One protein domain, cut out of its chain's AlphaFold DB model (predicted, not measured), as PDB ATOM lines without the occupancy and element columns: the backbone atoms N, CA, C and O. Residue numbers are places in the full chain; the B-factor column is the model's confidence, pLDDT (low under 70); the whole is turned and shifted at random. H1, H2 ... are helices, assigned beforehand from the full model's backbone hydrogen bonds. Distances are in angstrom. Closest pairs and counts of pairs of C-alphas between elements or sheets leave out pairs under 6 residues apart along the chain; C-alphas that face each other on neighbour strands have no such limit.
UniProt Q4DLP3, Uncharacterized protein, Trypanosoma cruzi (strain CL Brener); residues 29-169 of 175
ATOM      1  N   PHE A  29     234.111 183.496 241.016       91.60
ATOM      2  CA  PHE A  29     232.832 183.999 240.514       91.60
ATOM      3  C   PHE A  29     232.184 183.045 239.510       91.60
ATOM      4  O   PHE A  29     231.025 182.686 239.676       91.60
ATOM      5  N   ALA A  30     232.934 182.596 238.500       91.43
ATOM      6  CA  ALA A  30     232.406 181.726 237.451       91.43
ATOM      7  C   ALA A  30     231.821 180.403 237.989       91.43
ATOM      8  O   ALA A  30     230.668 180.112 237.670       91.43
ATOM      9  N   PRO A  31     232.526 179.613 238.829       91.36
ATOM     10  CA  PRO A  31     231.946 178.384 239.369       91.36
ATOM     11  C   PRO A  31     230.739 178.644 240.280       91.36
ATOM     12  O   PRO A  31     229.791 177.865 240.246       91.36
ATOM     13  N   MET A  32     230.722 179.742 241.045       90.41
ATOM     14  CA  MET A  32     229.572 180.094 241.890       90.41
ATOM     15  C   MET A  32     228.356 180.527 241.070       90.41
ATOM     16  O   MET A  32     227.245 180.091 241.360       90.41
ATOM     17  N   PHE A  33     228.568 181.322 240.022       93.07
ATOM     18  CA  PHE A  33     227.526 181.687 239.066       93.07
ATOM     19  C   PHE A  33     226.928 180.443 238.406       93.07
ATOM     20  O   PHE A  33     225.711 180.285 238.389       93.07
ATOM     21  N   LEU A  34     227.774 179.531 237.914       92.19
ATOM     22  CA  LEU A  34     227.319 178.280 237.307       92.19
ATOM     23  C   LEU A  34     226.543 177.420 238.307       92.19
ATOM     24  O   LEU A  34     225.474 176.920 237.972       92.19
ATOM     25  N   LEU A  35     227.031 177.281 239.541       91.80
ATOM     26  CA  LEU A  35     226.326 176.536 240.584       91.80
ATOM     27  C   LEU A  35     224.952 177.147 240.884       91.80
ATOM     28  O   LEU A  35     223.964 176.418 240.932       91.80
ATOM     29  N   PHE A  36     224.871 178.468 241.056       91.96
ATOM     30  CA  PHE A  36     223.605 179.153 241.301       91.96
ATOM     31  C   PHE A  36     222.650 179.017 240.109       91.96
ATOM     32  O   PHE A  36     221.466 178.730 240.292       91.96
ATOM     33  N   PHE A  37     223.171 179.134 238.887       93.44
ATOM     34  CA  PHE A  37     222.419 178.916 237.656       93.44
ATOM     35  C   PHE A  37     221.849 177.495 237.582       93.44
ATOM     36  O   PHE A  37     220.651 177.329 237.351       93.44
ATOM     37  N   PHE A  38     222.664 176.469 237.843       94.16
ATOM     38  CA  PHE A  38     222.203 175.081 237.849       94.16
ATOM     39  C   PHE A  38     221.228 174.796 238.990       94.16
ATOM     40  O   PHE A  38     220.260 174.079 238.769       94.16
ATOM     41  N   LEU A  39     221.422 175.377 240.178       93.37
ATOM     42  CA  LEU A  39     220.463 175.265 241.280       93.37
ATOM     43  C   LEU A  39     219.123 175.914 240.932       93.37
ATOM     44  O   LEU A  39     218.082 175.334 241.219       93.37
ATOM     45  N   ASN A  40     219.137 177.082 240.288       94.38
ATOM     46  CA  ASN A  40     217.930 177.753 239.816       94.38
ATOM     47  C   ASN A  40     217.203 176.921 238.756       94.38
ATOM     48  O   ASN A  40     215.991 176.718 238.844       94.38
ATOM     49  N   TYR A  41     217.954 176.412 237.778       93.66
ATOM     50  CA  TYR A  41     217.415 175.541 236.744       93.66
ATOM     51  C   TYR A  41     216.818 174.267 237.353       93.66
ATOM     52  O   TYR A  41     215.670 173.930 237.084       93.66
ATOM     53  N   LEU A  42     217.549 173.610 238.255       93.90
ATOM     54  CA  LEU A  42     217.083 172.424 238.965       93.90
ATOM     55  C   LEU A  42     215.804 172.722 239.762       93.90
ATOM     56  O   LEU A  42     214.809 172.027 239.594       93.90
ATOM     57  N   ALA A  43     215.787 173.781 240.576       93.85
ATOM     58  CA  ALA A  43     214.678 174.108 241.475       93.85
ATOM     59  C   ALA A  43     213.333 174.336 240.757       93.85
ATOM     60  O   ALA A  43     212.289 173.922 241.282       93.85
ATOM     61  N   TRP A  44     213.373 174.989 239.588       93.98
ATOM     62  CA  TRP A  44     212.187 175.552 238.930       93.98
ATOM     63  C   TRP A  44     211.911 175.028 237.521       93.98
ATOM     64  O   TRP A  44     210.763 175.058 237.090       93.98
ATOM     65  N   PHE A  45     212.928 174.540 236.813       91.77
ATOM     66  CA  PHE A  45     212.829 174.138 235.405       91.77
ATOM     67  C   PHE A  45     213.044 172.638 235.187       91.77
ATOM     68  O   PHE A  45     213.109 172.186 234.047       91.77
ATOM     69  N   THR A  46     213.123 171.849 236.262       89.99
ATOM     70  CA  THR A  46     213.167 170.386 236.173       89.99
ATOM     71  C   THR A  46     212.007 169.742 236.916       89.99
ATOM     72  O   THR A  46     211.467 170.285 237.885       89.99
ATOM     73  N   THR A  47     211.626 168.560 236.446       91.19
ATOM     74  CA  THR A  47     210.625 167.702 237.069       91.19
ATOM     75  C   THR A  47     211.275 166.393 237.493       91.19
ATOM     76  O   THR A  47     212.177 165.876 236.832       91.19
ATOM     77  N   VAL A  48     210.826 165.868 238.626       92.18
ATOM     78  CA  VAL A  48     211.247 164.555 239.119       92.18
ATOM     79  C   VAL A  48     210.305 163.510 238.540       92.18
ATOM     80  O   VAL A  48     209.129 163.805 238.320       92.18
ATOM     81  N   ASN A  49     210.823 162.317 238.263       90.85
ATOM     82  CA  ASN A  49     210.003 161.173 237.889       90.85
ATOM     83  C   ASN A  49     209.021 160.792 239.012       90.85
ATOM     84  O   ASN A  49     209.143 161.239 240.154       90.85
ATOM     85  N   GLU A  50     208.044 159.951 238.677       88.91
ATOM     86  CA  GLU A  50     207.004 159.512 239.617       88.91
ATOM     87  C   GLU A  50     207.593 158.819 240.855       88.91
ATOM     88  O   GLU A  50     207.112 159.028 241.967       88.91
ATOM     89  N   ASP A  51     208.695 158.086 240.679       88.92
ATOM     90  CA  ASP A  51     209.378 157.374 241.762       88.92
ATOM     91  C   ASP A  51     210.171 158.297 242.706       88.92
ATOM     92  O   ASP A  51     210.644 157.860 243.756       88.92
ATOM     93  N   GLY A  52     210.388 159.565 242.345       86.22
ATOM     94  CA  GLY A  52     211.229 160.476 243.126       86.22
ATOM     95  C   GLY A  52     212.740 160.194 243.033       86.22
ATOM     96  O   GLY A  52     213.537 160.821 243.741       86.22
ATOM     97  N   THR A  53     213.149 159.239 242.198       88.38
ATOM     98  CA  THR A  53     214.509 158.684 242.142       88.38
ATOM     99  C   THR A  53     215.413 159.396 241.148       88.38
ATOM    100  O   THR A  53     216.631 159.396 241.344       88.38
ATOM    101  N   ASP A  54     214.853 160.028 240.114       91.45
ATOM    102  CA  ASP A  54     215.622 160.691 239.062       91.45
ATOM    103  C   ASP A  54     214.855 161.860 238.421       91.45
ATOM    104  O   ASP A  54     213.646 162.019 238.584       91.45
ATOM    105  N   LEU A  55     215.564 162.689 237.660       92.17
ATOM    106  CA  LEU A  55     214.961 163.755 236.865       92.17
ATOM    107  C   LEU A  55     214.341 163.192 235.584       92.17
ATOM    108  O   LEU A  55     214.939 162.348 234.899       92.17
ATOM    109  N   VAL A  56     213.170 163.716 235.217       91.24
ATOM    110  CA  VAL A  56     212.563 163.454 233.911       91.24
ATOM    111  C   VAL A  56     213.499 163.992 232.836       91.24
ATOM    112  O   VAL A  56     213.933 165.143 232.865       91.24
ATOM    113  N   MET A  57     213.841 163.131 231.883       87.94
ATOM    114  CA  MET A  57     214.723 163.494 230.781       87.94
ATOM    115  C   MET A  57     214.004 164.440 229.819       87.94
ATOM    116  O   MET A  57     212.880 164.159 229.402       87.94
ATOM    117  N   SER A  58     214.661 165.533 229.425       87.00
ATOM    118  CA  SER A  58     214.111 166.417 228.401       87.00
ATOM    119  C   SER A  58     213.999 165.680 227.055       87.00
ATOM    120  O   SER A  58     214.828 164.811 226.750       87.00
ATOM    121  N   PRO A  59     213.015 166.026 226.202       86.69
ATOM    122  CA  PRO A  59     212.897 165.435 224.869       86.69
ATOM    123  C   PRO A  59     214.167 165.620 224.031       86.69
ATOM    124  O   PRO A  59     214.572 164.712 223.308       86.69
ATOM    125  N   TYR A  60     214.843 166.764 224.176       86.18
ATOM    126  CA  TYR A  60     216.112 167.036 223.502       86.18
ATOM    127  C   TYR A  60     217.181 166.006 223.888       86.18
ATOM    128  O   TYR A  60     217.703 165.299 223.022       86.18
ATOM    129  N   VAL A  61     217.432 165.829 225.187       85.37
ATOM    130  CA  VAL A  61     218.407 164.850 225.689       85.37
ATOM    131  C   VAL A  61     218.023 163.422 225.297       85.37
ATOM    132  O   VAL A  61     218.893 162.640 224.910       85.37
ATOM    133  N   ALA A  62     216.729 163.090 225.323       86.78
ATOM    134  CA  ALA A  62     216.230 161.789 224.886       86.78
ATOM    135  C   ALA A  62     216.585 161.506 223.416       86.78
ATOM    136  O   ALA A  62     217.131 160.447 223.100       86.78
ATOM    137  N   THR A  63     216.335 162.470 222.522       87.69
ATOM    138  CA  THR A  63     216.645 162.325 221.090       87.69
ATOM    139  C   THR A  63     218.143 162.217 220.825       87.69
ATOM    140  O   THR A  63     218.558 161.370 220.034       87.69
ATOM    141  N   LEU A  64     218.972 163.008 221.513       86.07
ATOM    142  CA  LEU A  64     220.426 162.927 221.388       86.07
ATOM    143  C   LEU A  64     220.972 161.591 221.880       86.07
ATOM    144  O   LEU A  64     221.802 160.988 221.204       86.07
ATOM    145  N   LYS A  65     220.493 161.091 223.022       84.40
ATOM    146  CA  LYS A  65     220.898 159.774 223.526       84.40
ATOM    147  C   LYS A  65     220.488 158.650 222.587       84.40
ATOM    148  O   LYS A  65     221.301 157.765 222.340       84.40
ATOM    149  N   ALA A  66     219.280 158.701 222.024       85.20
ATOM    150  CA  ALA A  66     218.829 157.727 221.033       85.20
ATOM    151  C   ALA A  66     219.700 157.764 219.765       85.20
ATOM    152  O   ALA A  66     220.139 156.719 219.285       85.20
ATOM    153  N   ARG A  67     220.034 158.966 219.269       83.13
ATOM    154  CA  ARG A  67     220.965 159.144 218.142       83.13
ATOM    155  C   ARG A  67     222.355 158.611 218.465       83.13
ATOM    156  O   ARG A  67     222.909 157.878 217.659       83.13
ATOM    157  N   LYS A  68     222.895 158.922 219.645       81.43
ATOM    158  CA  LYS A  68     224.203 158.436 220.097       81.43
ATOM    159  C   LYS A  68     224.224 156.911 220.231       81.43
ATOM    160  O   LYS A  68     225.179 156.286 219.793       81.43
ATOM    161  N   ALA A  69     223.164 156.306 220.767       81.31
ATOM    162  CA  ALA A  69     223.026 154.852 220.867       81.31
ATOM    163  C   ALA A  69     222.978 154.169 219.489       81.31
ATOM    164  O   ALA A  69     223.569 153.110 219.311       81.31
ATOM    165  N   HIS A  70     222.324 154.793 218.506       78.62
ATOM    166  CA  HIS A  70     222.285 154.293 217.131       78.62
ATOM    167  C   HIS A  70     223.616 154.514 216.384       78.62
ATOM    168  O   HIS A  70     224.061 153.651 215.629       78.62
ATOM    169  N   ALA A  71     224.265 155.662 216.603       74.20
ATOM    170  CA  ALA A  71     225.503 156.068 215.936       74.20
ATOM    171  C   ALA A  71     226.760 155.393 216.499       74.20
ATOM    172  O   ALA A  71     227.739 155.264 215.772       74.20
ATOM    173  N   LEU A  72     226.727 154.897 217.743       61.78
ATOM    174  CA  LEU A  72     227.824 154.140 218.366       61.78
ATOM    175  C   LEU A  72     228.257 152.899 217.564       61.78
ATOM    176  O   LEU A  72     229.315 152.345 217.847       61.78
ATOM    177  N   ARG A  73     227.491 152.472 216.549       62.02
ATOM    178  CA  ARG A  73     227.981 151.484 215.583       62.02
ATOM    179  C   ARG A  73     229.056 152.015 214.629       62.02
ATOM    180  O   ARG A  73     229.837 151.189 214.183       62.02
ATOM    181  N   ASN A  74     229.116 153.315 214.321       62.30
ATOM    182  CA  ASN A  74     229.910 153.807 213.188       62.30
ATOM    183  C   ASN A  74     230.701 155.123 213.389       62.30
ATOM    184  O   ASN A  74     231.619 155.331 212.605       62.30
ATOM    185  N   GLU A  75     230.420 156.008 214.363       62.12
ATOM    186  CA  GLU A  75     231.067 157.347 214.389       62.12
ATOM    187  C   GLU A  75     231.365 157.929 215.789       62.12
ATOM    188  O   GLU A  75     230.628 157.711 216.757       62.12
ATOM    189  N   GLU A  76     232.443 158.726 215.878       69.54
ATOM    190  CA  GLU A  76     232.747 159.610 217.012       69.54
ATOM    191  C   GLU A  76     231.699 160.727 217.103       69.54
ATOM    192  O   GLU A  76     231.529 161.534 216.191       69.54
ATOM    193  N   TYR A  77     230.982 160.785 218.226       68.18
ATOM    194  CA  TYR A  77     229.962 161.806 218.444       68.18
ATOM    195  C   TYR A  77     230.594 163.080 219.027       68.18
ATOM    196  O   TYR A  77     231.289 162.978 220.045       68.18
ATOM    197  N   PRO A  78     230.336 164.277 218.463       79.64
ATOM    198  CA  PRO A  78     230.865 165.517 219.016       79.64
ATOM    199  C   PRO A  78     230.349 165.746 220.442       79.64
ATOM    200  O   PRO A  78     229.232 165.362 220.796       79.64
ATOM    201  N   PHE A  79     231.174 166.375 221.282       82.18
ATOM    202  CA  PHE A  79     230.772 166.741 222.638       82.18
ATOM    203  C   PHE A  79     229.615 167.748 222.593       82.18
ATOM    204  O   PHE A  79     229.771 168.858 222.085       82.18
ATOM    205  N   ASP A  80     228.469 167.364 223.155       85.91
ATOM    206  CA  ASP A  80     227.312 168.243 223.310       85.91
ATOM    207  C   ASP A  80     227.261 168.783 224.748       85.91
ATOM    208  O   ASP A  80     227.103 168.041 225.724       85.91
ATOM    209  N   MET A  81     227.421 170.102 224.869       85.54
ATOM    210  CA  MET A  81     227.459 170.806 226.149       85.54
ATOM    211  C   MET A  81     226.105 170.772 226.876       85.54
ATOM    212  O   MET A  81     226.076 170.660 228.102       85.54
ATOM    213  N   GLN A  82     224.990 170.827 226.143       86.70
ATOM    214  CA  GLN A  82     223.653 170.771 226.732       86.70
ATOM    215  C   GLN A  82     223.372 169.374 227.296       86.70
ATOM    216  O   GLN A  82     222.906 169.256 228.430       86.70
ATOM    217  N   LEU A  83     223.742 168.320 226.560       86.43
ATOM    218  CA  LEU A  83     223.674 166.941 227.043       86.43
ATOM    219  C   LEU A  83     224.503 166.759 228.320       86.43
ATOM    220  O   LEU A  83     224.022 166.159 229.278       86.43
ATOM    221  N   PHE A  84     225.731 167.285 228.355       89.80
ATOM    222  CA  PHE A  84     226.582 167.199 229.542       89.80
ATOM    223  C   PHE A  84     225.957 167.904 230.755       89.80
ATOM    224  O   PHE A  84     225.911 167.332 231.845       89.80
ATOM    225  N   PHE A  85     225.439 169.123 230.589       91.22
ATOM    226  CA  PHE A  85     224.830 169.849 231.701       91.22
ATOM    227  C   PHE A  85     223.549 169.187 232.206       91.22
ATOM    228  O   PHE A  85     223.413 168.979 233.412       91.22
ATOM    229  N   GLU A  86     222.631 168.818 231.315       87.82
ATOM    230  CA  GLU A  86     221.363 168.222 231.732       87.82
ATOM    231  C   GLU A  86     221.540 166.808 232.293       87.82
ATOM    232  O   GLU A  86     220.978 166.472 233.334       87.82
ATOM    233  N   ASP A  87     222.337 165.974 231.629       87.38
ATOM    234  CA  ASP A  87     222.414 164.560 231.973       87.38
ATOM    235  C   ASP A  87     223.467 164.242 233.033       87.38
ATOM    236  O   ASP A  87     223.267 163.343 233.846       87.38
ATOM    237  N   VAL A  88     224.583 164.974 233.053       90.21
ATOM    238  CA  VAL A  88     225.654 164.744 234.028       90.21
ATOM    239  C   VAL A  88     225.514 165.714 235.189       90.21
ATOM    240  O   VAL A  88     225.392 165.279 236.332       90.21
ATOM    241  N   VAL A  89     225.512 167.024 234.942       92.79
ATOM    242  CA  VAL A  89     225.583 168.011 236.034       92.79
ATOM    243  C   VAL A  89     224.286 168.061 236.843       92.79
ATOM    244  O   VAL A  89     224.331 167.871 238.060       92.79
ATOM    245  N   LEU A  90     223.129 168.254 236.201       93.61
ATOM    246  CA  LEU A  90     221.852 168.370 236.915       93.61
ATOM    247  C   LEU A  90     221.458 167.074 237.625       93.61
ATOM    248  O   LEU A  90     221.024 167.133 238.773       93.61
ATOM    249  N   ARG A  91     221.654 165.905 236.998       92.09
ATOM    250  CA  ARG A  91     221.373 164.619 237.660       92.09
ATOM    251  C   ARG A  91     222.281 164.383 238.863       92.09
ATOM    252  O   ARG A  91     221.800 163.924 239.894       92.09
ATOM    253  N   ASN A  92     223.573 164.709 238.778       93.24
ATOM    254  CA  ASN A  92     224.466 164.580 239.934       93.24
ATOM    255  C   ASN A  92     224.099 165.565 241.052       93.24
ATOM    256  O   ASN A  92     224.066 165.168 242.215       93.24
ATOM    257  N   LEU A  93     223.747 166.812 240.719       92.81
ATOM    258  CA  LEU A  93     223.217 167.771 241.696       92.81
ATOM    259  C   LEU A  93     221.921 167.268 242.342       92.81
ATOM    260  O   LEU A  93     221.762 167.377 243.555       92.81
ATOM    261  N   PHE A  94     221.020 166.672 241.560       93.86
ATOM    262  CA  PHE A  94     219.794 166.077 242.078       93.86
ATOM    263  C   PHE A  94     220.078 164.904 243.023       93.86
ATOM    264  O   PHE A  94     219.545 164.881 244.132       93.86
ATOM    265  N   ARG A  95     220.973 163.981 242.657       93.02
ATOM    266  CA  ARG A  95     221.392 162.867 243.527       93.02
ATOM    267  C   ARG A  95     222.022 163.360 244.827       93.02
ATOM    268  O   ARG A  95     221.690 162.864 245.896       93.02
ATOM    269  N   LEU A  96     222.870 164.387 244.760       91.61
ATOM    270  CA  LEU A  96     223.391 165.045 245.961       91.61
ATOM    271  C   LEU A  96     222.259 165.656 246.790       91.61
ATOM    272  O   LEU A  96     222.258 165.531 248.011       91.61
ATOM    273  N   SER A  97     221.262 166.264 246.145       92.60
ATOM    274  CA  SER A  97     220.120 166.846 246.846       92.60
ATOM    275  C   SER A  97     219.250 165.820 247.563       92.60
ATOM    276  O   SER A  97     218.636 166.164 248.572       92.60
ATOM    277  N   GLN A  98     219.218 164.563 247.108       91.58
ATOM    278  CA  GLN A  98     218.483 163.497 247.797       91.58
ATOM    279  C   GLN A  98     218.996 163.302 249.232       91.58
ATOM    280  O   GLN A  98     218.194 163.030 250.122       91.58
ATOM    281  N   LEU A  99     220.282 163.574 249.496       90.62
ATOM    282  CA  LEU A  99     220.857 163.564 250.848       90.62
ATOM    283  C   LEU A  99     220.337 164.707 251.741       90.62
ATOM    284  O   LEU A  99     220.390 164.608 252.963       90.62
ATOM    285  N   PHE A 100     219.815 165.781 251.144       88.75
ATOM    286  CA  PHE A 100     219.335 166.992 251.822       88.75
ATOM    287  C   PHE A 100     217.812 167.184 251.699       88.75
ATOM    288  O   PHE A 100     217.311 168.305 251.783       88.75
ATOM    289  N   GLY A 101     217.051 166.103 251.488       90.31
ATOM    290  CA  GLY A 101     215.584 166.156 251.386       90.31
ATOM    291  C   GLY A 101     215.039 166.351 249.964       90.31
ATOM    292  O   GLY A 101     213.902 166.799 249.788       90.31
ATOM    293  N   GLY A 102     215.837 166.035 248.942       91.53
ATOM    294  CA  GLY A 102     215.440 166.046 247.531       91.53
ATOM    295  C   GLY A 102     215.072 167.441 247.022       91.53
ATOM    296  O   GLY A 102     215.620 168.449 247.468       91.53
ATOM    297  N   MET A 103     214.093 167.528 246.115       92.66
ATOM    298  CA  MET A 103     213.683 168.807 245.510       92.66
ATOM    299  C   MET A 103     213.176 169.845 246.506       92.66
ATOM    300  O   MET A 103     213.345 171.043 246.274       92.66
ATOM    301  N   LYS A 104     212.558 169.415 247.614       92.24
ATOM    302  CA  LYS A 104     212.170 170.339 248.688       92.24
ATOM    303  C   LYS A 104     213.417 170.995 249.284       92.24
ATOM    304  O   LYS A 104     213.445 172.214 249.421       92.24
ATOM    305  N   GLY A 105     214.458 170.199 249.541       92.31
ATOM    306  CA  GLY A 105     215.776 170.675 249.960       92.31
ATOM    307  C   GLY A 105     216.399 171.644 248.958       92.31
ATOM    308  O   GLY A 105     216.771 172.750 249.341       92.31
ATOM    309  N   VAL A 106     216.427 171.291 247.665       93.94
ATOM    310  CA  VAL A 106     216.950 172.171 246.596       93.94
ATOM    311  C   VAL A 106     216.255 173.530 246.601       93.94
ATOM    312  O   VAL A 106     216.925 174.559 246.595       93.94
ATOM    313  N   ARG A 107     214.918 173.549 246.638       95.44
ATOM    314  CA  ARG A 107     214.137 174.795 246.627       95.44
ATOM    315  C   ARG A 107     214.390 175.638 247.871       95.44
ATOM    316  O   ARG A 107     214.519 176.849 247.751       95.44
ATOM    317  N   LEU A 108     214.508 175.016 249.045       95.43
ATOM    318  CA  LEU A 108     214.857 175.727 250.276       95.43
ATOM    319  C   LEU A 108     216.257 176.340 250.189       95.43
ATOM    320  O   LEU A 108     216.405 177.534 250.437       95.43
ATOM    321  N   ILE A 109     217.265 175.557 249.786       93.26
ATOM    322  CA  ILE A 109     218.642 176.037 249.591       93.26
ATOM    323  C   ILE A 109     218.660 177.204 248.601       93.26
ATOM    324  O   ILE A 109     219.287 178.227 248.870       93.26
ATOM    325  N   TRP A 110     217.934 177.082 247.490       94.24
ATOM    326  CA  TRP A 110     217.811 178.143 246.498       94.24
ATOM    327  C   TRP A 110     217.155 179.406 247.077       94.24
ATOM    328  O   TRP A 110     217.690 180.499 246.897       94.24
ATOM    329  N   CYS A 111     216.059 179.279 247.833       95.62
ATOM    330  CA  CYS A 111     215.408 180.414 248.495       95.62
ATOM    331  C   CYS A 111     216.351 181.122 249.480       95.62
ATOM    332  O   CYS A 111     216.415 182.351 249.493       95.62
ATOM    333  N   PHE A 112     217.108 180.366 250.282       95.05
ATOM    334  CA  PHE A 112     218.098 180.938 251.199       95.05
ATOM    335  C   PHE A 112     219.241 181.627 250.451       95.05
ATOM    336  O   PHE A 112     219.619 182.740 250.814       95.05
ATOM    337  N   ALA A 113     219.756 181.014 249.384       92.45
ATOM    338  CA  ALA A 113     220.778 181.625 248.540       92.45
ATOM    339  C   ALA A 113     220.283 182.945 247.925       92.45
ATOM    340  O   ALA A 113     221.000 183.946 247.955       92.45
ATOM    341  N   TRP A 114     219.034 182.979 247.449       92.95
ATOM    342  CA  TRP A 114     218.422 184.194 246.915       92.95
ATOM    343  C   TRP A 114     218.243 185.281 247.977       92.95
ATOM    344  O   TRP A 114     218.539 186.448 247.726       92.95
ATOM    345  N   LEU A 115     217.826 184.911 249.190       94.85
ATOM    346  CA  LEU A 115     217.723 185.851 250.304       94.85
ATOM    347  C   LEU A 115     219.082 186.493 250.624       94.85
ATOM    348  O   LEU A 115     219.163 187.713 250.788       94.85
ATOM    349  N   VAL A 116     220.152 185.691 250.647       93.87
ATOM    350  CA  VAL A 116     221.526 186.186 250.812       93.87
ATOM    351  C   VAL A 116     221.892 187.150 249.680       93.87
ATOM    352  O   VAL A 116     222.385 188.240 249.956       93.87
ATOM    353  N   HIS A 117     221.572 186.828 248.424       91.29
ATOM    354  CA  HIS A 117     221.841 187.719 247.288       91.29
ATOM    355  C   HIS A 117     221.083 189.050 247.380       91.29
ATOM    356  O   HIS A 117     221.652 190.098 247.078       91.29
ATOM    357  N   CYS A 118     219.833 189.054 247.850       94.64
ATOM    358  CA  CYS A 118     219.083 190.287 248.098       94.64
ATOM    359  C   CYS A 118     219.783 191.180 249.136       94.64
ATOM    360  O   CYS A 118     219.887 192.395 248.944       94.64
ATOM    361  N   MET A 119     220.305 190.588 250.217       95.84
ATOM    362  CA  MET A 119     221.085 191.324 251.215       95.84
ATOM    363  C   MET A 119     222.385 191.877 250.621       95.84
ATOM    364  O   MET A 119     222.700 193.055 250.800       95.84
ATOM    365  N   GLU A 120     223.128 191.055 249.880       95.17
ATOM    366  CA  GLU A 120     224.383 191.446 249.234       95.17
ATOM    367  C   GLU A 120     224.175 192.552 248.200       95.17
ATOM    368  O   GLU A 120     224.966 193.494 248.145       95.17
ATOM    369  N   LEU A 121     223.083 192.495 247.433       95.75
ATOM    370  CA  LEU A 121     222.690 193.545 246.501       95.75
ATOM    371  C   LEU A 121     222.420 194.861 247.237       95.75
ATOM    372  O   LEU A 121     222.877 195.911 246.784       95.75
ATOM    373  N   GLY A 122     221.741 194.819 248.386       96.42
ATOM    374  CA  GLY A 122     221.529 195.995 249.233       96.42
ATOM    375  C   GLY A 122     222.844 196.616 249.721       96.42
ATOM    376  O   GLY A 122     223.026 197.836 249.656       96.42
ATOM    377  N   ILE A 123     223.805 195.787 250.144       95.79
ATOM    378  CA  ILE A 123     225.149 196.245 250.532       95.79
ATOM    379  C   ILE A 123     225.877 196.839 249.321       95.79
ATOM    380  O   ILE A 123     226.445 197.931 249.419       95.79
ATOM    381  N   ALA A 124     225.834 196.165 248.172       95.80
ATOM    382  CA  ALA A 124     226.489 196.613 246.952       95.80
ATOM    383  C   ALA A 124     225.937 197.959 246.468       95.80
ATOM    384  O   ALA A 124     226.710 198.873 246.170       95.80
ATOM    385  N   PHE A 125     224.610 198.112 246.481       96.85
ATOM    386  CA  PHE A 125     223.912 199.362 246.196       96.85
ATOM    387  C   PHE A 125     224.411 200.480 247.117       96.85
ATOM    388  O   PHE A 125     224.839 201.537 246.646       96.85
ATOM    389  N   ARG A 126     224.431 200.235 248.436       97.46
ATOM    390  CA  ARG A 126     224.885 201.212 249.438       97.46
ATOM    391  C   ARG A 126     226.344 201.621 249.232       97.46
ATOM    392  O   ARG A 126     226.669 202.805 249.356       97.46
ATOM    393  N   ILE A 127     227.231 200.680 248.909       96.74
ATOM    394  CA  ILE A 127     228.642 200.976 248.627       96.74
ATOM    395  C   ILE A 127     228.767 201.815 247.353       96.74
ATOM    396  O   ILE A 127     229.407 202.866 247.374       96.74
ATOM    397  N   CYS A 128     228.126 201.398 246.260       96.25
ATOM    398  CA  CYS A 128     228.218 202.103 244.984       96.25
ATOM    399  C   CYS A 128     227.653 203.527 245.078       96.25
ATOM    400  O   CYS A 128     228.262 204.465 244.557       96.25
ATOM    401  N   PHE A 129     226.536 203.699 245.792       95.68
ATOM    402  CA  PHE A 129     225.933 205.004 246.045       95.68
ATOM    403  C   PHE A 129     226.841 205.895 246.907       95.68
ATOM    404  O   PHE A 129     227.159 207.018 246.517       95.68
ATOM    405  N   SER A 130     227.337 205.385 248.041       95.65
ATOM    406  CA  SER A 130     228.195 206.167 248.951       95.65
ATOM    407  C   SER A 130     229.556 206.534 248.342       95.65
ATOM    408  O   SER A 130     230.101 207.597 248.641       95.65
ATOM    409  N   CYS A 131     230.081 205.711 247.428       93.91
ATOM    410  CA  CYS A 131     231.354 205.946 246.739       93.91
ATOM    411  C   CYS A 131     231.215 206.656 245.380       93.91
ATOM    412  O   CYS A 131     232.165 206.666 244.589       93.91
ATOM    413  N   ARG A 132     230.039 207.235 245.085       92.64
ATOM    414  CA  ARG A 132     229.769 208.005 243.855       92.64
ATOM    415  C   ARG A 132     230.175 207.250 242.584       92.64
ATOM    416  O   ARG A 132     230.834 207.799 241.694       92.64
ATOM    417  N   ALA A 133     229.830 205.965 242.519       93.09
ATOM    418  CA  ALA A 133     230.127 205.133 241.363       93.09
ATOM    419  C   ALA A 133     229.515 205.731 240.085       93.09
ATOM    420  O   ALA A 133     228.412 206.274 240.095       93.09
ATOM    421  N   ARG A 134     230.226 205.613 238.956       94.50
ATOM    422  CA  ARG A 134     229.632 205.901 237.640       94.50
ATOM    423  C   ARG A 134     228.500 204.904 237.377       94.50
ATOM    424  O   ARG A 134     228.635 203.741 237.747       94.50
ATOM    425  N   THR A 135     227.446 205.314 236.672       94.36
ATOM    426  CA  THR A 135     226.258 204.475 236.408       94.36
ATOM    427  C   THR A 135     226.601 203.102 235.827       94.36
ATOM    428  O   THR A 135     226.073 202.098 236.285       94.36
ATOM    429  N   ALA A 136     227.541 203.032 234.879       95.04
ATOM    430  CA  ALA A 136     227.989 201.756 234.317       95.04
ATOM    431  C   ALA A 136     228.674 200.858 235.366       95.04
ATOM    432  O   ALA A 136     228.393 199.669 235.438       95.04
ATOM    433  N   VAL A 137     229.533 201.428 236.217       94.35
ATOM    434  CA  VAL A 137     230.228 200.692 237.290       94.35
ATOM    435  C   VAL A 137     229.228 200.193 238.329       94.35
ATOM    436  O   VAL A 137     229.295 199.038 238.737       94.35
ATOM    437  N   PHE A 138     228.282 201.051 238.711       95.86
ATOM    438  CA  PHE A 138     227.168 200.706 239.588       95.86
ATOM    439  C   PHE A 138     226.390 199.506 239.036       95.86
ATOM    440  O   PHE A 138     226.236 198.501 239.726       95.86
ATOM    441  N   ALA A 139     225.950 199.592 237.776       95.56
ATOM    442  CA  ALA A 139     225.174 198.542 237.128       95.56
ATOM    443  C   ALA A 139     225.945 197.219 237.075       95.56
ATOM    444  O   ALA A 139     225.396 196.190 237.451       95.56
ATOM    445  N   VAL A 140     227.223 197.239 236.682       94.95
ATOM    446  CA  VAL A 140     228.049 196.022 236.624       94.95
ATOM    447  C   VAL A 140     228.205 195.392 238.008       94.95
ATOM    448  O   VAL A 140     228.039 194.181 238.136       94.95
ATOM    449  N   TYR A 141     228.478 196.182 239.054       95.01
ATOM    450  CA  TYR A 141     228.561 195.649 240.416       95.01
ATOM    451  C   TYR A 141     227.244 195.022 240.864       95.01
ATOM    452  O   TYR A 141     227.259 193.887 241.326       95.01
ATOM    453  N   CYS A 142     226.115 195.708 240.682       94.95
ATOM    454  CA  CYS A 142     224.807 195.175 241.056       94.95
ATOM    455  C   CYS A 142     224.454 193.902 240.273       94.95
ATOM    456  O   CYS A 142     224.044 192.919 240.882       94.95
ATOM    457  N   LEU A 143     224.653 193.886 238.951       94.03
ATOM    458  CA  LEU A 143     224.363 192.720 238.112       94.03
ATOM    459  C   LEU A 143     225.222 191.514 238.501       94.03
ATOM    460  O   LEU A 143     224.704 190.410 238.637       94.03
ATOM    461  N   PHE A 144     226.521 191.710 238.730       93.67
ATOM    462  CA  PHE A 144     227.398 190.615 239.143       93.67
ATOM    463  C   PHE A 144     227.135 190.168 240.583       93.67
ATOM    464  O   PHE A 144     227.232 188.978 240.862       93.67
ATOM    465  N   THR A 145     226.726 191.057 241.491       92.71
ATOM    466  CA  THR A 145     226.265 190.640 242.824       92.71
ATOM    467  C   THR A 145     224.980 189.810 242.743       92.71
ATOM    468  O   THR A 145     224.873 188.815 243.444       92.71
ATOM    469  N   VAL A 146     224.041 190.129 241.847       91.39
ATOM    470  CA  VAL A 146     222.851 189.283 241.620       91.39
ATOM    471  C   VAL A 146     223.209 187.935 240.989       91.39
ATOM    472  O   VAL A 146     222.529 186.946 241.229       91.39
ATOM    473  N   ALA A 147     224.262 187.880 240.173       90.53
ATOM    474  CA  ALA A 147     224.650 186.667 239.464       90.53
ATOM    475  C   ALA A 147     225.503 185.704 240.320       90.53
ATOM    476  O   ALA A 147     225.316 184.493 240.249       90.53
ATOM    477  N   GLY A 148     226.460 186.225 241.092       84.81
ATOM    478  CA  GLY A 148     227.456 185.419 241.816       84.81
ATOM    479  C   GLY A 148     227.591 185.741 243.306       84.81
ATOM    480  O   GLY A 148     228.496 185.210 243.964       84.81
ATOM    481  N   GLY A 149     226.751 186.631 243.830       85.83
ATOM    482  CA  GLY A 149     226.675 186.965 245.247       85.83
ATOM    483  C   GLY A 149     227.988 187.446 245.868       85.83
ATOM    484  O   GLY A 149     228.678 188.324 245.330       85.83
ATOM    485  N   ILE A 150     228.359 186.829 246.998       84.63
ATOM    486  CA  ILE A 150     229.534 187.161 247.819       84.63
ATOM    487  C   ILE A 150     230.839 187.271 247.025       84.63
ATOM    488  O   ILE A 150     231.720 188.069 247.364       84.63
ATOM    489  N   THR A 151     230.970 186.503 245.938       87.65
ATOM    490  CA  THR A 151     232.178 186.490 245.101       87.65
ATOM    491  C   THR A 151     232.436 187.829 244.411       87.65
ATOM    492  O   THR A 151     233.597 188.162 244.161       87.65
ATOM    493  N   GLN A 152     231.384 188.620 244.171       89.23
ATOM    494  CA  GLN A 152     231.486 189.986 243.662       89.23
ATOM    495  C   GLN A 152     231.529 191.033 244.781       89.23
ATOM    496  O   GLN A 152     232.127 192.101 244.607       89.23
ATOM    497  N   LEU A 153     230.935 190.741 245.941       89.49
ATOM    498  CA  LEU A 153     230.906 191.681 247.059       89.49
ATOM    499  C   LEU A 153     232.313 191.976 247.604       89.49
ATOM    500  O   LEU A 153     232.620 193.125 247.913       89.49
ATOM    501  N   LEU A 154     233.197 190.975 247.660       90.98
ATOM    502  CA  LEU A 154     234.584 191.158 248.110       90.98
ATOM    503  C   LEU A 154     235.382 192.148 247.227       90.98
ATOM    504  O   LEU A 154     235.883 193.135 247.766       90.98
ATOM    505  N   PRO A 155     235.460 191.983 245.889       92.67
ATOM    506  CA  PRO A 155     236.042 192.991 244.997       92.67
ATOM    507  C   PRO A 155     235.447 194.395 245.149       92.67
ATOM    508  O   PRO A 155     236.158 195.385 244.977       92.67
ATOM    509  N   LEU A 156     234.147 194.501 245.449       94.32
ATOM    510  CA  LEU A 156     233.483 195.785 245.672       94.32
ATOM    511  C   LEU A 156     233.913 196.439 246.993       94.32
ATOM    512  O   LEU A 156     234.171 197.642 247.027       94.32
ATOM    513  N   ILE A 157     234.033 195.658 248.066       94.77
ATOM    514  CA  ILE A 157     234.576 196.111 249.353       94.77
ATOM    515  C   ILE A 157     236.019 196.601 249.170       94.77
ATOM    516  O   ILE A 157     236.349 197.708 249.583       94.77
ATOM    517  N   GLU A 158     236.855 195.847 248.454       94.94
ATOM    518  CA  GLU A 158     238.230 196.262 248.148       94.94
ATOM    519  C   GLU A 158     238.275 197.547 247.299       94.94
ATOM    520  O   GLU A 158     239.139 198.405 247.496       94.94
ATOM    521  N   ALA A 159     237.345 197.708 246.353       94.60
ATOM    522  CA  ALA A 159     237.231 198.924 245.548       94.60
ATOM    523  C   ALA A 159     236.796 200.135 246.389       94.60
ATOM    524  O   ALA A 159     237.323 201.235 246.196       94.60
ATOM    525  N   ARG A 160     235.877 199.938 247.342       95.98
ATOM    526  CA  ARG A 160     235.484 200.951 248.332       95.98
ATOM    527  C   ARG A 160     236.678 201.374 249.176       95.98
ATOM    528  O   ARG A 160     236.908 202.568 249.333       95.98
ATOM    529  N   ASP A 161     237.447 200.424 249.691       96.12
ATOM    530  CA  ASP A 161     238.587 200.726 250.558       96.12
ATOM    531  C   ASP A 161     239.658 201.515 249.787       96.12
ATOM    532  O   ASP A 161     240.143 202.545 250.261       96.12
ATOM    533  N   ALA A 162     239.936 201.131 248.537       94.36
ATOM    534  CA  ALA A 162     240.803 201.902 247.647       94.36
ATOM    535  C   ALA A 162     240.263 203.320 247.369       94.36
ATOM    536  O   ALA A 162     241.031 204.283 247.335       94.36
ATOM    537  N   TYR A 163     238.948 203.469 247.192       94.83
ATOM    538  CA  TYR A 163     238.295 204.767 247.015       94.83
ATOM    539  C   TYR A 163     238.454 205.669 248.249       94.83
ATOM    540  O   TYR A 163     238.830 206.835 248.111       94.83
ATOM    541  N   LEU A 164     238.237 205.133 249.453       94.90
ATOM    542  CA  LEU A 164     238.386 205.875 250.707       94.90
ATOM    543  C   LEU A 164     239.835 206.334 250.929       94.90
ATOM    544  O   LEU A 164     240.065 207.487 251.298       94.90
ATOM    545  N   LEU A 165     240.818 205.487 250.607       94.55
ATOM    546  CA  LEU A 165     242.237 205.855 250.662       94.55
ATOM    547  C   LEU A 165     242.583 207.002 249.700       94.55
ATOM    548  O   LEU A 165     243.374 207.883 250.042       94.55
ATOM    549  N   LEU A 166     241.996 207.025 248.499       91.76
ATOM    550  CA  LEU A 166     242.191 208.125 247.548       91.76
ATOM    551  C   LEU A 166     241.566 209.432 248.046       91.76
ATOM    552  O   LEU A 166     242.182 210.490 247.893       91.76
ATOM    553  N   LEU A 167     240.385 209.373 248.670       90.34
ATOM    554  CA  LEU A 167     239.761 210.543 249.291       90.34
ATOM    555  C   LEU A 167     240.624 211.120 250.415       90.34
ATOM    556  O   LEU A 167     240.840 212.332 250.449       90.34
ATOM    557  N   GLN A 168     241.161 210.269 251.292       91.98
ATOM    558  CA  GLN A 168     242.039 210.700 252.380       91.98
ATOM    559  C   GLN A 168     243.323 211.346 251.843       91.98
ATOM    560  O   GLN A 168     243.664 212.457 252.239       91.98
ATOM    561  N   LYS A 169     243.993 210.713 250.870       91.04
ATOM    562  CA  LYS A 169     245.189 211.285 250.222       91.04
ATOM    563  C   LYS A 169     244.912 212.638 249.573       91.04
ATOM    564  O   LYS A 169     245.775 213.508 249.580       91.04
TER     565      LYS A 169
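Overview. This is residues 29 to 169 of the 175 residues of an uncharacterized protein of Trypanosoma cruzi (strain CL Brener) (UniProt Q4DLP3). The long helix H4 makes an L with H3 at its start, and H5 and H6 fold back and forth along its later part as a three-helix up-and-down bundle. H1 sits in the middle, packed on H3, H4 and one end of H5, while H2 packs on H3 at the far end, where residues 69 to 75 stick out. The printed part has 141 residues with six named helices, H1 to H6 in order, and no named strand; its class is all helix. It is loose, with a radius of gyration of the C-alphas of 20.7 A, and elongated, spanning 71 by 37 by 21 A.

Arrangement. H1, residues 29 to 45, and H4, residues 102 to 130, are the hubs, touching four helices each. They touch at a steep tilt of 48 degrees, opposite ways, with residues 103 to 110 of H4 alone; the closest C-alphas, of Ala 43 and Arg 107, are 5.2 A apart. H1 is about perpendicular, at 76 degrees, to H3, residues 81 to 98, and touches it at Leu 42 and Leu 90, the closest C-alphas, 6.6 A apart. H2, residues 59 to 71, touches H3 with residues 61 to 64 alone; the closest C-alphas, of Val 61 and Leu 83, are 5.8 A apart. H3 and H4 touch only at the corner, at 73 degrees. H4 and H5, residues 135 to 148, form a helical hairpin at a shallow tilt of 21 degrees, with the C-alphas of Cys 128 and Phe 138 closest at 5.7 A. H5 and H6, residues 150 to 169, form another, at 33 degrees, only just short of steep. H4 and H6 run the same way at a shallow tilt of 12 degrees. H2 is apart from H1, H4, H5 and H6. Every O i to N i+4 pair is within hydrogen-bond range in H1, H2, H4 and H5; in H3 12 of 14 are, in H6 15 of 16.

Along the chain. H1 begins at C-alpha 29 (232.832, 183.999, 240.514) and measures 22.9 A from first to last C-alpha. H2 measures 18.1 A, H3 24.5 A and H5 19.8 A. H4, the longest, covers 42.1 A from C-alpha 102 at (215.440, 166.046, 247.531). H6 measures 28.9 A and ends at C-alpha 169 (245.189, 211.285, 250.222).

Size, cuts and confidence. The C-alphas farthest apart, of Arg 73 and Lys 169, are 71.2 A apart. The printed part has no cut, and the link from H1 to H2, residues 46 to 58, is long. Mean pLDDT of the printed part is 90.3; residues 72 to 77 are under 70.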